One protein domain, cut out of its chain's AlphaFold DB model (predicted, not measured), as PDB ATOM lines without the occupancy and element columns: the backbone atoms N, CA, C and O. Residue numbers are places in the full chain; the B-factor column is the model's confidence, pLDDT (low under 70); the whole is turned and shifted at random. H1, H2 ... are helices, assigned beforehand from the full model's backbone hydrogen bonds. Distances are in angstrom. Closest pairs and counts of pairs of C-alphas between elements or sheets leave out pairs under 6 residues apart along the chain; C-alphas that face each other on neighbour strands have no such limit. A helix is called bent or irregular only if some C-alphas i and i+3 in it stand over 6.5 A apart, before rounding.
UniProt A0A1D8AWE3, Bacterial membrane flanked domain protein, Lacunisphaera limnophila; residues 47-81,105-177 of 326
ATOM      1  N   GLY A  47     -24.937  46.616 -21.162       72.06
ATOM      2  CA  GLY A  47     -23.846  45.944 -20.462       72.06
ATOM      3  C   GLY A  47     -24.227  44.544 -19.986       72.06
ATOM      4  O   GLY A  47     -23.454  43.614 -20.184       72.06
ATOM      5  N   VAL A  48     -25.439  44.356 -19.453       75.56
ATOM      6  CA  VAL A  48     -25.965  43.029 -19.079       75.56
ATOM      7  C   VAL A  48     -26.082  42.115 -20.300       75.56
ATOM      8  O   VAL A  48     -25.653  40.963 -20.247       75.56
ATOM      9  N   ALA A  49     -26.607  42.621 -21.419       72.75
ATOM     10  CA  ALA A  49     -26.686  41.847 -22.657       72.75
ATOM     11  C   ALA A  49     -25.290  41.451 -23.177       72.75
ATOM     12  O   ALA A  49     -25.088  40.312 -23.594       72.75
ATOM     13  N   GLN A  50     -24.311  42.359 -23.099       76.88
ATOM     14  CA  GLN A  50     -22.926  42.067 -23.470       76.88
ATOM     15  C   GLN A  50     -22.262  41.071 -22.521       76.88
ATOM     16  O   GLN A  50     -21.558  40.182 -22.987       76.88
ATOM     17  N   ALA A  51     -22.520  41.156 -21.215       77.06
ATOM     18  CA  ALA A  51     -22.026  40.191 -20.238       77.06
ATOM     19  C   ALA A  51     -22.574  38.781 -20.511       77.06
ATOM     20  O   ALA A  51     -21.820  37.813 -20.467       77.06
ATOM     21  N   GLY A  52     -23.858  38.663 -20.868       80.75
ATOM     22  CA  GLY A  52     -24.449  37.397 -21.303       80.75
ATOM     23  C   GLY A  52     -23.811  36.856 -22.587       80.75
ATOM     24  O   GLY A  52     -23.489  35.671 -22.663       80.75
ATOM     25  N   ALA A  53     -23.563  37.724 -23.573       79.56
ATOM     26  CA  ALA A  53     -22.870  37.345 -24.805       79.56
ATOM     27  C   ALA A  53     -21.421  36.891 -24.542       79.56
ATOM     28  O   ALA A  53     -21.007  35.862 -25.071       79.56
ATOM     29  N   LEU A  54     -20.678  37.598 -23.683       81.38
ATOM     30  CA  LEU A  54     -19.335  37.209 -23.238       81.38
ATOM     31  C   LEU A  54     -19.341  35.861 -22.534       81.38
ATOM     32  O   LEU A  54     -18.531  35.006 -22.871       81.38
ATOM     33  N   ALA A  55     -20.258  35.655 -21.588       78.81
ATOM     34  CA  ALA A  55     -20.393  34.380 -20.894       78.81
ATOM     35  C   ALA A  55     -20.665  33.238 -21.885       78.81
ATOM     36  O   ALA A  55     -20.059  32.175 -21.774       78.81
ATOM     37  N   GLY A  56     -21.506  33.478 -22.897       79.50
ATOM     38  CA  GLY A  56     -21.745  32.537 -23.988       79.50
ATOM     39  C   GLY A  56     -20.491  32.249 -24.815       79.50
ATOM     40  O   GLY A  56     -20.206  31.088 -25.091       79.50
ATOM     41  N   ILE A  57     -19.718  33.273 -25.181       83.19
ATOM     42  CA  ILE A  57     -18.467  33.104 -25.936       83.19
ATOM     43  C   ILE A  57     -17.441  32.332 -25.115       83.19
ATOM     44  O   ILE A  57     -16.904  31.352 -25.611       83.19
ATOM     45  N   ILE A  58     -17.212  32.711 -23.857       79.94
ATOM     46  CA  ILE A  58     -16.293  32.009 -22.950       79.94
ATOM     47  C   ILE A  58     -16.714  30.543 -22.795       79.94
ATOM     48  O   ILE A  58     -15.874  29.648 -22.866       79.94
ATOM     49  N   PHE A  59     -18.015  30.287 -22.643       82.06
ATOM     50  CA  PHE A  59     -18.556  28.934 -22.590       82.06
ATOM     51  C   PHE A  59     -18.266  28.150 -23.879       82.06
ATOM     52  O   PHE A  59     -17.770  27.028 -23.810       82.06
ATOM     53  N   TRP A  60     -18.519  28.735 -25.054       77.50
ATOM     54  CA  TRP A  60     -18.237  28.092 -26.340       77.50
ATOM     55  C   TRP A  60     -16.744  27.855 -26.573       77.50
ATOM     56  O   TRP A  60     -16.389  26.778 -27.043       77.50
ATOM     57  N   LEU A  61     -15.876  28.800 -26.201       79.69
ATOM     58  CA  LEU A  61     -14.420  28.637 -26.256       79.69
ATOM     59  C   LEU A  61     -13.973  27.446 -25.400       79.69
ATOM     60  O   LEU A  61     -13.258  26.571 -25.880       79.69
ATOM     61  N   GLY A  62     -14.474  27.347 -24.164       76.88
ATOM     62  CA  GLY A  62     -14.191  26.204 -23.292       76.88
ATOM     63  C   GLY A  62     -14.677  24.874 -23.878       76.88
ATOM     64  O   GLY A  62     -13.957  23.878 -23.843       76.88
ATOM     65  N   VAL A  63     -15.874  24.855 -24.472       77.69
ATOM     66  CA  VAL A  63     -16.426  23.664 -25.140       77.69
ATOM     67  C   VAL A  63     -15.586  23.251 -26.348       77.69
ATOM     68  O   VAL A  63     -15.366  22.057 -26.531       77.69
ATOM     69  N   PHE A  64     -15.128  24.199 -27.168       72.88
ATOM     70  CA  PHE A  64     -14.293  23.920 -28.339       72.88
ATOM     71  C   PHE A  64     -12.880  23.463 -27.955       72.88
ATOM     72  O   PHE A  64     -12.367  22.544 -28.592       72.88
ATOM     73  N   SER A  65     -12.292  24.018 -26.890       74.50
ATOM     74  CA  SER A  65     -11.005  23.550 -26.353       74.50
ATOM     75  C   SER A  65     -11.098  22.097 -25.872       74.50
ATOM     76  O   SER A  65     -10.320  21.259 -26.317       74.50
ATOM     77  N   ASP A  66     -12.112  21.759 -25.061       71.50
ATOM     78  CA  ASP A  66     -12.369  20.373 -24.613       71.50
ATOM     79  C   ASP A  66     -12.665  19.429 -25.795       71.50
ATOM     80  O   ASP A  66     -12.397  18.229 -25.732       71.50
ATOM     81  N   LEU A  67     -13.210  19.958 -26.896       71.44
ATOM     82  CA  LEU A  67     -13.438  19.209 -28.130       71.44
ATOM     83  C   LEU A  67     -12.119  18.828 -28.815       71.44
ATOM     84  O   LEU A  67     -11.984  17.692 -29.267       71.44
ATOM     85  N   GLY A  68     -11.179  19.772 -28.908       65.50
ATOM     86  CA  GLY A  68      -9.889  19.597 -29.575       65.50
ATOM     87  C   GLY A  68      -9.024  18.538 -28.900       65.50
ATOM     88  O   GLY A  68      -8.583  17.600 -29.566       65.50
ATOM     89  N   ASP A  69      -8.879  18.627 -27.577       69.81
ATOM     90  CA  ASP A  69      -8.055  17.697 -26.792       69.81
ATOM     91  C   ASP A  69      -8.565  16.251 -26.929       69.81
ATOM     92  O   ASP A  69      -7.818  15.321 -27.232       69.81
ATOM     93  N   ARG A  70      -9.889  16.064 -26.849       66.31
ATOM     94  CA  ARG A  70     -10.525  14.739 -26.966       66.31
ATOM     95  C   ARG A  70     -10.454  14.138 -28.367       66.31
ATOM     96  O   ARG A  70     -10.523  12.915 -28.517       66.31
ATOM     97  N   VAL A  71     -10.410  14.975 -29.406       65.94
ATOM     98  CA  VAL A  71     -10.205  14.516 -30.786       65.94
ATOM     99  C   VAL A  71      -8.803  13.932 -30.934       65.94
ATOM    100  O   VAL A  71      -8.649  12.873 -31.549       65.94
ATOM    101  N   GLU A  72      -7.807  14.602 -30.362       69.50
ATOM    102  CA  GLU A  72      -6.412  14.193 -30.459       69.50
ATOM    103  C   GLU A  72      -6.156  12.887 -29.693       69.50
ATOM    104  O   GLU A  72      -5.589  11.949 -30.258       69.50
ATOM    105  N   ASP A  73      -6.723  12.744 -28.492       71.06
ATOM    106  CA  ASP A  73      -6.668  11.497 -27.714       71.06
ATOM    107  C   ASP A  73      -7.247  10.301 -28.489       71.06
ATOM    108  O   ASP A  73      -6.658   9.216 -28.542       71.06
ATOM    109  N   LYS A  74      -8.393  10.491 -29.161       63.88
ATOM    110  CA  LYS A  74      -9.011   9.437 -29.983       63.88
ATOM    111  C   LYS A  74      -8.180   9.075 -31.210       63.88
ATOM    112  O   LYS A  74      -8.164   7.909 -31.613       63.88
ATOM    113  N   ARG A  75      -7.511  10.049 -31.836       66.62
ATOM    114  CA  ARG A  75      -6.608   9.784 -32.965       66.62
ATOM    115  C   ARG A  75      -5.407   8.957 -32.520       66.62
ATOM    116  O   ARG A  75      -5.065   7.999 -33.211       66.62
ATOM    117  N   GLN A  76      -4.837   9.260 -31.357       70.25
ATOM    118  CA  GLN A  76      -3.727   8.498 -30.785       70.25
ATOM    119  C   GLN A  76      -4.140   7.064 -30.425       70.25
ATOM    120  O   GLN A  76      -3.445   6.119 -30.796       70.25
ATOM    121  N   GLN A  77      -5.312   6.874 -29.810       70.00
ATOM    122  CA  GLN A  77      -5.842   5.538 -29.505       70.00
ATOM    123  C   GLN A  77      -6.086   4.698 -30.766       70.00
ATOM    124  O   GLN A  77      -5.703   3.531 -30.820       70.00
ATOM    125  N   ASN A  78      -6.668   5.288 -31.815       66.12
ATOM    126  CA  ASN A  78      -6.876   4.591 -33.087       66.12
ATOM    127  C   ASN A  78      -5.553   4.260 -33.798       66.12
ATOM    128  O   ASN A  78      -5.442   3.208 -34.432       66.12
ATOM    129  N   ALA A  79      -4.544   5.130 -33.691       65.31
ATOM    130  CA  ALA A  79      -3.208   4.864 -34.217       65.31
ATOM    131  C   ALA A  79      -2.521   3.697 -33.479       65.31
ATOM    132  O   ALA A  79      -1.897   2.854 -34.128       65.31
ATOM    133  N   GLN A  80      -2.700   3.597 -32.155       62.22
ATOM    134  CA  GLN A  80      -2.178   2.507 -31.317       62.22
ATOM    135  C   GLN A  80      -2.920   1.174 -31.531       62.22
ATOM    136  O   GLN A  80      -2.299   0.114 -31.628       62.22
ATOM    137  N   ALA A  81      -4.247   1.204 -31.687       61.75
ATOM    138  CA  ALA A  81      -5.041   0.004 -31.968       61.75
ATOM    139  C   ALA A  81      -4.660  -0.637 -33.315       61.75
ATOM    140  O   ALA A  81      -4.611  -1.859 -33.440       61.75
ATOM    141  N   GLY A 105     -24.324 -17.253 -31.156       71.94
ATOM    142  CA  GLY A 105     -23.812 -16.052 -30.500       71.94
ATOM    143  C   GLY A 105     -24.382 -14.770 -31.104       71.94
ATOM    144  O   GLY A 105     -24.857 -13.923 -30.366       71.94
ATOM    145  N   LEU A 106     -24.465 -14.667 -32.433       65.19
ATOM    146  CA  LEU A 106     -25.067 -13.544 -33.160       65.19
ATOM    147  C   LEU A 106     -26.576 -13.471 -32.955       65.19
ATOM    148  O   LEU A 106     -27.140 -12.384 -32.976       65.19
ATOM    149  N   LYS A 107     -27.260 -14.606 -32.786       72.69
ATOM    150  CA  LYS A 107     -28.700 -14.639 -32.514       72.69
ATOM    151  C   LYS A 107     -28.987 -14.205 -31.081       72.69
ATOM    152  O   LYS A 107     -29.916 -13.428 -30.864       72.69
ATOM    153  N   ASP A 108     -28.166 -14.633 -30.132       73.62
ATOM    154  CA  ASP A 108     -28.247 -14.217 -28.735       73.62
ATOM    155  C   ASP A 108     -27.835 -12.746 -28.577       73.62
ATOM    156  O   ASP A 108     -28.555 -11.985 -27.931       73.62
ATOM    157  N   GLU A 109     -26.788 -12.297 -29.273       68.56
ATOM    158  CA  GLU A 109     -26.394 -10.890 -29.387       68.56
ATOM    159  C   GLU A 109     -27.458 -10.054 -30.095       68.56
ATOM    160  O   GLU A 109     -27.756  -8.964 -29.634       68.56
ATOM    161  N   ALA A 110     -28.103 -10.535 -31.161       67.56
ATOM    162  CA  ALA A 110     -29.178  -9.804 -31.836       67.56
ATOM    163  C   ALA A 110     -30.426  -9.685 -30.952       67.56
ATOM    164  O   ALA A 110     -31.126  -8.671 -30.983       67.56
ATOM    165  N   THR A 111     -30.701 -10.701 -30.132       72.75
ATOM    166  CA  THR A 111     -31.826 -10.691 -29.192       72.75
ATOM    167  C   THR A 111     -31.519  -9.810 -27.978       72.75
ATOM    168  O   THR A 111     -32.396  -9.075 -27.517       72.75
ATOM    169  N   ALA A 112     -30.276  -9.824 -27.488       74.06
ATOM    170  CA  ALA A 112     -29.784  -8.932 -26.441       74.06
ATOM    171  C   ALA A 112     -29.734  -7.478 -26.927       74.06
ATOM    172  O   ALA A 112     -30.319  -6.611 -26.285       74.06
ATOM    173  N   ALA A 113     -29.178  -7.225 -28.113       61.91
ATOM    174  CA  ALA A 113     -29.155  -5.924 -28.770       61.91
ATOM    175  C   ALA A 113     -30.571  -5.425 -29.079       61.91
ATOM    176  O   ALA A 113     -30.846  -4.245 -28.919       61.91
ATOM    177  N   GLY A 114     -31.511  -6.299 -29.453       70.75
ATOM    178  CA  GLY A 114     -32.920  -5.938 -29.637       70.75
ATOM    179  C   GLY A 114     -33.600  -5.493 -28.336       70.75
ATOM    180  O   GLY A 114     -34.364  -4.522 -28.336       70.75
ATOM    181  N   LYS A 115     -33.292  -6.163 -27.216       74.06
ATOM    182  CA  LYS A 115     -33.754  -5.776 -25.871       74.06
ATOM    183  C   LYS A 115     -33.093  -4.476 -25.400       74.06
ATOM    184  O   LYS A 115     -33.789  -3.592 -24.905       74.06
ATOM    185  N   GLU A 116     -31.797  -4.313 -25.644       64.94
ATOM    186  CA  GLU A 116     -31.031  -3.105 -25.328       64.94
ATOM    187  C   GLU A 116     -31.505  -1.902 -26.161       64.94
ATOM    188  O   GLU A 116     -31.730  -0.816 -25.634       64.94
ATOM    189  N   PHE A 117     -31.794  -2.091 -27.451       59.62
ATOM    190  CA  PHE A 117     -32.340  -1.052 -28.329       59.62
ATOM    191  C   PHE A 117     -33.768  -0.653 -27.927       59.62
ATOM    192  O   PHE A 117     -34.134   0.524 -28.030       59.62
ATOM    193  N   GLN A 118     -34.579  -1.599 -27.431       65.94
ATOM    194  CA  GLN A 118     -35.877  -1.290 -26.822       65.94
ATOM    195  C   GLN A 118     -35.732  -0.475 -25.531       65.94
ATOM    196  O   GLN A 118     -36.475   0.495 -25.350       65.94
ATOM    197  N   GLU A 119     -34.775  -0.811 -24.664       63.03
ATOM    198  CA  GLU A 119     -34.470  -0.027 -23.462       63.03
ATOM    199  C   GLU A 119     -33.959   1.379 -23.803       63.03
ATOM    200  O   GLU A 119     -34.498   2.365 -23.297       63.03
ATOM    201  N   ILE A 120     -33.011   1.512 -24.738       60.06
ATOM    202  CA  ILE A 120     -32.489   2.799 -25.225       60.06
ATOM    203  C   ILE A 120     -33.614   3.650 -25.833       60.06
ATOM    204  O   ILE A 120     -33.667   4.862 -25.617       60.06
ATOM    205  N   ARG A 121     -34.568   3.043 -26.557       59.94
ATOM    206  CA  ARG A 121     -35.740   3.746 -27.111       59.94
ATOM    207  C   ARG A 121     -36.707   4.217 -26.018       59.94
ATOM    208  O   ARG A 121     -37.281   5.298 -26.157       59.94
ATOM    209  N   LYS A 122     -36.860   3.457 -24.927       56.88
ATOM    210  CA  LYS A 122     -37.620   3.870 -23.732       56.88
ATOM    211  C   LYS A 122     -36.916   5.008 -22.983       56.88
ATOM    212  O   LYS A 122     -37.577   5.972 -22.593       56.88
ATOM    213  N   ASN A 123     -35.589   4.956 -22.867       55.78
ATOM    214  CA  ASN A 123     -34.776   5.987 -22.212       55.78
ATOM    215  C   ASN A 123     -34.583   7.257 -23.063       55.78
ATOM    216  O   ASN A 123     -34.385   8.341 -22.516       55.78
ATOM    217  N   LYS A 124     -34.751   7.180 -24.392       50.69
ATOM    218  CA  LYS A 124     -34.733   8.338 -25.310       50.69
ATOM    219  C   LYS A 124     -35.819   9.384 -25.036       50.69
ATOM    220  O   LYS A 124     -35.727  10.490 -25.553       50.69
ATOM    221  N   ARG A 125     -36.840   9.074 -24.230       53.16
ATOM    222  CA  ARG A 125     -37.842  10.058 -23.777       53.16
ATOM    223  C   ARG A 125     -37.408  10.857 -22.540       53.16
ATOM    224  O   ARG A 125     -38.106  11.793 -22.173       53.16
ATOM    225  N   LYS A 126     -36.270  10.523 -21.918       53.12
ATOM    226  CA  LYS A 126     -35.721  11.195 -20.727       53.12
ATOM    227  C   LYS A 126     -34.304  11.744 -20.936       53.12
ATOM    228  O   LYS A 126     -33.572  11.925 -19.969       53.12
ATOM    229  N   VAL A 127     -33.889  12.007 -22.175       57.72
ATOM    230  CA  VAL A 127     -32.595  12.666 -22.413       57.72
ATOM    231  C   VAL A 127     -32.757  14.131 -22.018       57.72
ATOM    232  O   VAL A 127     -33.360  14.916 -22.748       57.72
ATOM    233  N   GLY A 128     -32.291  14.486 -20.820       65.94
ATOM    234  CA  GLY A 128     -32.284  15.873 -20.365       65.94
ATOM    235  C   GLY A 128     -31.491  16.761 -21.337       65.94
ATOM    236  O   GLY A 128     -30.583  16.265 -22.011       65.94
ATOM    237  N   PRO A 129     -31.783  18.073 -21.410       71.38
ATOM    238  CA  PRO A 129     -31.147  18.991 -22.363       71.38
ATOM    239  C   PRO A 129     -29.610  18.962 -22.290       71.38
ATOM    240  O   PRO A 129     -28.938  19.009 -23.317       71.38
ATOM    241  N   LEU A 130     -29.052  18.764 -21.089       72.12
ATOM    242  CA  LEU A 130     -27.615  18.578 -20.870       72.12
ATOM    243  C   LEU A 130     -27.071  17.308 -21.543       72.12
ATOM    244  O   LEU A 130     -26.038  17.349 -22.203       72.12
ATOM    245  N   GLN A 131     -27.764  16.175 -21.425       76.31
ATOM    246  CA  GLN A 131     -27.313  14.902 -21.992       76.31
ATOM    247  C   GLN A 131     -27.433  14.882 -23.524       76.31
ATOM    248  O   GLN A 131     -26.559  14.337 -24.197       76.31
ATOM    249  N   GLY A 132     -28.459  15.536 -24.082       76.44
ATOM    250  CA  GLY A 132     -28.565  15.782 -25.522       76.44
ATOM    251  C   GLY A 132     -27.397  16.616 -26.058       76.44
ATOM    252  O   GLY A 132     -26.812  16.262 -27.081       76.44
ATOM    253  N   PHE A 133     -26.994  17.658 -25.322       76.50
ATOM    254  CA  PHE A 133     -25.801  18.448 -25.637       76.50
ATOM    255  C   PHE A 133     -24.520  17.602 -25.605       76.50
ATOM    256  O   PHE A 133     -23.751  17.645 -26.562       76.50
ATOM    257  N   TYR A 134     -24.309  16.767 -24.579       78.38
ATOM    258  CA  TYR A 134     -23.145  15.869 -24.515       78.38
ATOM    259  C   TYR A 134     -23.121  14.833 -25.650       78.38
ATOM    260  O   TYR A 134     -22.056  14.556 -26.200       78.38
ATOM    261  N   ALA A 135     -24.275  14.283 -26.035       78.94
ATOM    262  CA  ALA A 135     -24.380  13.341 -27.147       78.94
ATOM    263  C   ALA A 135     -24.079  14.009 -28.499       78.94
ATOM    264  O   ALA A 135     -23.301  13.472 -29.288       78.94
ATOM    265  N   TRP A 136     -24.636  15.200 -28.744       82.12
ATOM    266  CA  TRP A 136     -24.323  16.006 -29.926       82.12
ATOM    267  C   TRP A 136     -22.839  16.390 -29.967       82.12
ATOM    268  O   TRP A 136     -22.181  16.175 -30.984       82.12
ATOM    269  N   ARG A 137     -22.288  16.856 -28.839       77.62
ATOM    270  CA  ARG A 137     -20.867  17.185 -28.679       77.62
ATOM    271  C   ARG A 137     -19.986  15.986 -29.019       77.62
ATOM    272  O   ARG A 137     -19.096  16.107 -29.849       77.62
ATOM    273  N   ASN A 138     -20.270  14.811 -28.456       77.31
ATOM    274  CA  ASN A 138     -19.512  13.584 -28.725       77.31
ATOM    275  C   ASN A 138     -19.628  13.120 -30.189       77.31
ATOM    276  O   ASN A 138     -18.658  12.597 -30.743       77.31
ATOM    277  N   GLY A 139     -20.782  13.339 -30.826       78.56
ATOM    278  CA  GLY A 139     -20.972  13.122 -32.262       78.56
ATOM    279  C   GLY A 139     -20.127  14.074 -33.112       78.56
ATOM    280  O   GLY A 139     -19.440  13.626 -34.032       78.56
ATOM    281  N   MET A 140     -20.095  15.363 -32.756       75.44
ATOM    282  CA  MET A 140     -19.212  16.346 -33.389       75.44
ATOM    283  C   MET A 140     -17.733  15.992 -33.219       75.44
ATOM    284  O   MET A 140     -17.004  16.077 -34.199       75.44
ATOM    285  N   ILE A 141     -17.291  15.540 -32.035       72.00
ATOM    286  CA  ILE A 141     -15.911  15.055 -31.801       72.00
ATOM    287  C   ILE A 141     -15.578  13.929 -32.782       72.00
ATOM    288  O   ILE A 141     -14.539  13.956 -33.437       72.00
ATOM    289  N   GLY A 142     -16.463  12.935 -32.905       69.69
ATOM    290  CA  GLY A 142     -16.269  11.821 -33.835       69.69
ATOM    291  C   GLY A 142     -16.115  12.296 -35.282       69.69
ATOM    292  O   GLY A 142     -15.199  11.858 -35.977       69.69
ATOM    293  N   PHE A 143     -16.947  13.247 -35.708       74.44
ATOM    294  CA  PHE A 143     -16.874  13.844 -37.041       74.44
ATOM    295  C   PHE A 143     -15.585  14.657 -37.257       74.44
ATOM    296  O   PHE A 143     -14.873  14.420 -38.234       74.44
ATOM    297  N   LEU A 144     -15.232  15.547 -36.322       72.81
ATOM    298  CA  LEU A 144     -14.018  16.366 -36.392       72.81
ATOM    299  C   LEU A 144     -12.743  15.516 -36.375       72.81
ATOM    300  O   LEU A 144     -11.793  15.822 -37.091       72.81
ATOM    301  N   SER A 145     -12.729  14.411 -35.625       68.19
ATOM    302  CA  SER A 145     -11.572  13.509 -35.566       68.19
ATOM    303  C   SER A 145     -11.257  12.817 -36.890       68.19
ATOM    304  O   SER A 145     -10.102  12.462 -37.136       68.19
ATOM    305  N   ARG A 146     -12.258  12.689 -37.768       74.56
ATOM    306  CA  ARG A 146     -12.118  12.100 -39.102       74.56
ATOM    307  C   ARG A 146     -11.617  13.096 -40.153       74.56
ATOM    308  O   ARG A 146     -11.255  12.670 -41.248       74.56
ATOM    309  N   LEU A 147     -11.576  14.393 -39.836       73.75
ATOM    310  CA  LEU A 147     -11.061  15.424 -40.738       73.75
ATOM    311  C   LEU A 147      -9.519  15.398 -40.813       73.75
ATOM    312  O   LEU A 147      -8.867  15.080 -39.816       73.75
ATOM    313  N   PRO A 148      -8.925  15.744 -41.973       75.62
ATOM    314  CA  PRO A 148      -7.476  15.837 -42.159       75.62
ATOM    315  C   PRO A 148      -6.849  16.951 -41.302       75.62
ATOM    316  O   PRO A 148      -7.527  17.894 -40.895       75.62
ATOM    317  N   SER A 149      -5.539  16.872 -41.053       69.38
ATOM    318  CA  SER A 149      -4.769  17.758 -40.156       69.38
ATOM    319  C   SER A 149      -4.915  19.264 -40.440       69.38
ATOM    320  O   SER A 149      -4.853  20.066 -39.512       69.38
ATOM    321  N   GLY A 150      -5.216  19.666 -41.681       71.75
ATOM    322  CA  GLY A 150      -5.510  21.064 -42.037       71.75
ATOM    323  C   GLY A 150      -6.788  21.642 -41.405       71.75
ATOM    324  O   GLY A 150      -6.928  22.859 -41.314       71.75
ATOM    325  N   ALA A 151      -7.702  20.802 -40.909       68.94
ATOM    326  CA  ALA A 151      -8.914  21.255 -40.222       68.94
ATOM    327  C   ALA A 151      -8.620  21.981 -38.899       68.94
ATOM    328  O   ALA A 151      -9.428  22.794 -38.456       68.94
ATOM    329  N   MET A 152      -7.450  21.745 -38.296       67.25
ATOM    330  CA  MET A 152      -7.051  22.398 -37.049       67.25
ATOM    331  C   MET A 152      -6.828  23.907 -37.237       67.25
ATOM    332  O   MET A 152      -7.258  24.696 -36.403       67.25
ATOM    333  N   LEU A 153      -6.273  24.322 -38.385       72.94
ATOM    334  CA  LEU A 153      -6.133  25.738 -38.753       72.94
ATOM    335  C   LEU A 153      -7.487  26.424 -38.953       72.94
ATOM    336  O   LEU A 153      -7.657  27.580 -38.579       72.94
ATOM    337  N   VAL A 154      -8.458  25.709 -39.528       72.75
ATOM    338  CA  VAL A 154      -9.807  26.238 -39.755       72.75
ATOM    339  C   VAL A 154     -10.501  26.499 -38.420       72.75
ATOM    340  O   VAL A 154     -11.038  27.583 -38.226       72.75
ATOM    341  N   ILE A 155     -10.435  25.553 -37.477       75.06
ATOM    342  CA  ILE A 155     -11.007  25.716 -36.129       75.06
ATOM    343  C   ILE A 155     -10.397  26.940 -35.433       75.06
ATOM    344  O   ILE A 155     -11.135  27.793 -34.945       75.06
ATOM    345  N   TRP A 156      -9.071  27.073 -35.480       75.94
ATOM    346  CA  TRP A 156      -8.356  28.203 -34.882       75.94
ATOM    347  C   TRP A 156      -8.737  29.549 -35.521       75.94
ATOM    348  O   TRP A 156      -8.924  30.552 -34.834       75.94
ATOM    349  N   PHE A 157      -8.919  29.574 -36.847       78.12
ATOM    350  CA  PHE A 157      -9.389  30.759 -37.563       78.12
ATOM    351  C   PHE A 157     -10.813  31.150 -37.154       78.12
ATOM    352  O   PHE A 157     -11.081  32.330 -36.929       78.12
ATOM    353  N   PHE A 158     -11.722  30.180 -37.018       78.50
ATOM    354  CA  PHE A 158     -13.087  30.440 -36.556       78.50
ATOM    355  C   PHE A 158     -13.109  30.983 -35.124       78.50
ATOM    356  O   PHE A 158     -13.829  31.947 -34.856       78.50
ATOM    357  N   GLU A 159     -12.278  30.441 -34.237       76.38
ATOM    358  CA  GLU A 159     -12.132  30.899 -32.855       76.38
ATOM    359  C   GLU A 159     -11.670  32.363 -32.785       76.38
ATOM    360  O   GLU A 159     -12.337  33.214 -32.187       76.38
ATOM    361  N   LEU A 160     -10.583  32.685 -33.496       82.19
ATOM    362  CA  LEU A 160     -10.054  34.043 -33.573       82.19
ATOM    363  C   LEU A 160     -11.062  34.998 -34.221       82.19
ATOM    364  O   LEU A 160     -11.269  36.110 -33.735       82.19
ATOM    365  N   SER A 161     -11.732  34.560 -35.289       81.25
ATOM    366  CA  SER A 161     -12.746  35.363 -35.974       81.25
ATOM    367  C   SER A 161     -13.930  35.691 -35.063       81.25
ATOM    368  O   SER A 161     -14.419  36.818 -35.102       81.25
ATOM    369  N   GLY A 162     -14.347  34.760 -34.195       80.31
ATOM    370  CA  GLY A 162     -15.414  34.976 -33.222       80.31
ATOM    371  C   GLY A 162     -15.053  36.056 -32.203       80.31
ATOM    372  O   GLY A 162     -15.861  36.945 -31.930       80.31
ATOM    373  N   ILE A 163     -13.812  36.039 -31.703       81.44
ATOM    374  CA  ILE A 163     -13.295  37.058 -30.778       81.44
ATOM    375  C   ILE A 163     -13.187  38.415 -31.479       81.44
ATOM    376  O   ILE A 163     -13.668  39.420 -30.955       81.44
ATOM    377  N   VAL A 164     -12.601  38.456 -32.678       83.62
ATOM    378  CA  VAL A 164     -12.456  39.692 -33.461       83.62
ATOM    379  C   VAL A 164     -13.822  40.292 -33.784       83.62
ATOM    380  O   VAL A 164     -14.023  41.489 -33.587       83.62
ATOM    381  N   PHE A 165     -14.783  39.474 -34.215       83.75
ATOM    382  CA  PHE A 165     -16.149  39.916 -34.475       83.75
ATOM    383  C   PHE A 165     -16.813  40.454 -33.205       83.75
ATOM    384  O   PHE A 165     -17.423  41.522 -33.245       83.75
ATOM    385  N   TYR A 166     -16.640  39.770 -32.069       81.31
ATOM    386  CA  TYR A 166     -17.169  40.213 -30.783       81.31
ATOM    387  C   TYR A 166     -16.603  41.578 -30.358       81.31
ATOM    388  O   TYR A 166     -17.351  42.486 -29.990       81.31
ATOM    389  N   VAL A 167     -15.287  41.759 -30.466       82.88
ATOM    390  CA  VAL A 167     -14.624  43.028 -30.144       82.88
ATOM    391  C   VAL A 167     -15.053  44.130 -31.113       82.88
ATOM    392  O   VAL A 167     -15.282  45.259 -30.685       82.88
ATOM    393  N   LEU A 168     -15.217  43.817 -32.400       78.06
ATOM    394  CA  LEU A 168     -15.617  44.785 -33.420       78.06
ATOM    395  C   LEU A 168     -17.084  45.222 -33.279       78.06
ATOM    396  O   LEU A 168     -17.400  46.386 -33.530       78.06
ATOM    397  N   GLN A 169     -17.986  44.339 -32.839       81.06
ATOM    398  CA  GLN A 169     -19.393  44.703 -32.627       81.06
ATOM    399  C   GLN A 169     -19.622  45.542 -31.360       81.06
ATOM    400  O   GLN A 169     -20.619  46.265 -31.296       81.06
ATOM    401  N   LEU A 170     -18.739  45.485 -30.356       79.19
ATOM    402  CA  LEU A 170     -18.867  46.270 -29.120       79.19
ATOM    403  C   LEU A 170     -18.954  47.787 -29.370       79.19
ATOM    404  O   LEU A 170     -19.940  48.386 -28.929       79.19
ATOM    405  N   PRO A 171     -18.009  48.431 -30.089       75.81
ATOM    406  CA  PRO A 171     -18.082  49.864 -30.359       75.81
ATOM    407  C   PRO A 171     -19.284  50.217 -31.235       75.81
ATOM    408  O   PRO A 171     -19.909  51.248 -31.007       75.81
ATOM    409  N   VAL A 172     -19.659  49.358 -32.189       72.69
ATOM    410  CA  VAL A 172     -20.830  49.575 -33.053       72.69
ATOM    411  C   VAL A 172     -22.117  49.558 -32.231       72.69
ATOM    412  O   VAL A 172     -22.931  50.476 -32.323       72.69
ATOM    413  N   THR A 173     -22.286  48.554 -31.372       70.50
ATOM    414  CA  THR A 173     -23.486  48.404 -30.541       70.50
ATOM    415  C   THR A 173     -23.563  49.496 -29.473       70.50
ATOM    416  O   THR A 173     -24.642  50.034 -29.219       70.50
ATOM    417  N   PHE A 174     -22.426  49.876 -28.883       72.12
ATOM    418  CA  PHE A 174     -22.330  51.010 -27.965       72.12
ATOM    419  C   PHE A 174     -22.725  52.324 -28.650       72.12
ATOM    420  O   PHE A 174     -23.522  53.096 -28.117       72.12
ATOM    421  N   LEU A 175     -22.211  52.560 -29.860       66.38
ATOM    422  CA  LEU A 175     -22.490  53.774 -30.617       66.38
ATOM    423  C   LEU A 175     -23.968  53.850 -31.024       66.38
ATOM    424  O   LEU A 175     -24.579  54.902 -30.874       66.38
ATOM    425  N   LEU A 176     -24.584  52.733 -31.420       63.72
ATOM    426  CA  LEU A 176     -26.028  52.658 -31.668       63.72
ATOM    427  C   LEU A 176     -26.861  52.924 -30.405       63.72
ATOM    428  O   LEU A 176     -27.841  53.668 -30.454       63.72
ATOM    429  N   ALA A 177     -26.468  52.355 -29.260       64.12
ATOM    430  CA  ALA A 177     -27.140  52.608 -27.986       64.12
ATOM    431  C   ALA A 177     -27.047  54.086 -27.575       64.12
ATOM    432  O   ALA A 177     -28.011  54.631 -27.033       64.12
TER     433      ALA A 177
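This is residues 47 to 81 and 105 to 177 of the 326 residues of the protein "Bacterial membrane flanked domain protein" of Lacunisphaera limnophila (UniProt A0A1D8AWE3). Two long helices, H1 and H4, run side by side in opposite directions without packing closely. A third helix, H3, comes in at a steep slant to meet residues 67 to 75 of H1, and H2 sticks out beyond H3 as a free arm that adds to the length of a flat, loosely joined whole. The printed part has 108 residues, with four named helices in the order H1, H2, H3, H4 along the chain and no named strand, and its class is all helix. It is extended, with a radius of gyration of the C-alphas of 20.4 A and spans of 69 by 36 by 14 A.

Begin at Gly 47 with H1, residues 47 to 81, the longest helix by residues, and look first at its residues 67 to 75, the part with which it touches H3, residues 129 to 145. The closest C-alphas of these two helices are those of Val 71 and Ser 145, 5.1 A apart, and 11 pairs of C-alphas lie within 8 A. The lines of H1 and H3 stand at a steep tilt of 50 degrees, and the two run the same way, with their centres 11.3 A apart. Next look at Leu 61 of H1 and Glu 159 of H4, residues 151 to 177: these are the closest C-alphas of the two helices, 7.3 A apart. H1 and H4 are close but not clearly touching, with 1 pair of C-alphas within 8 A. They run opposite ways at a shallow tilt of 1 degree, and their centres are 16.7 A apart. H2, residues 105 to 123, touches no helix; it is apart from H1, from H3 and from H4. H3 and H4 are apart too, but only just, with 8.0 A between their closest C-alphas. In the backbones of H1, H2 and H3 every O i to N i+4 pair is within hydrogen-bond range, while in H4 it is 21 of 23.

Find C-alpha 47 at (-23.846, 45.944, -20.462); from there H1 runs over 35 residues and 51.0 A to C-alpha 81 at (-5.041, 0.004, -31.968). After the cut, take up the backbone again at C-alpha 105 at (-23.812, -16.052, -30.500), where H2 begins; its 19 residues cover 26.0 A and end at Asn 123. H3 starts at Pro 129 and ends at Ser 145, 17 residues and 24.2 A. H4 starts at Ala 151 and runs over 27 residues and 38.3 A to C-alpha 177 at (-27.140, 52.608, -27.986). Near residue 171 you will find a kink of 26 degrees in H4; the helix is neither bent nor irregular, but only just: C-alphas 168 and 171 are 6.4 A apart.

The two C-alphas farthest apart are those of Gly 105 and Leu 175, at 69.8 A, whereas the first and last printed C-alphas, of Gly 47 and Ala 177, are 10.6 A apart. Residues 76 to 81 of H1 and residues 105 to 123, which belong to H2, stand free; the body without them has 83 residues and spans 46 by 38 by 14 A. Residues 82 to 104 are not printed, and C-alphas 81 and 105 are 24.7 A apart across this cut. The links from H2 to H3 and from H3 to H4 are both tight, with 5 residues each. The mean pLDDT of the printed part is 72.1, and 36 residues are under 70, among them residues 116 to 128 and residues 78 to 81; over H2 the mean is 66.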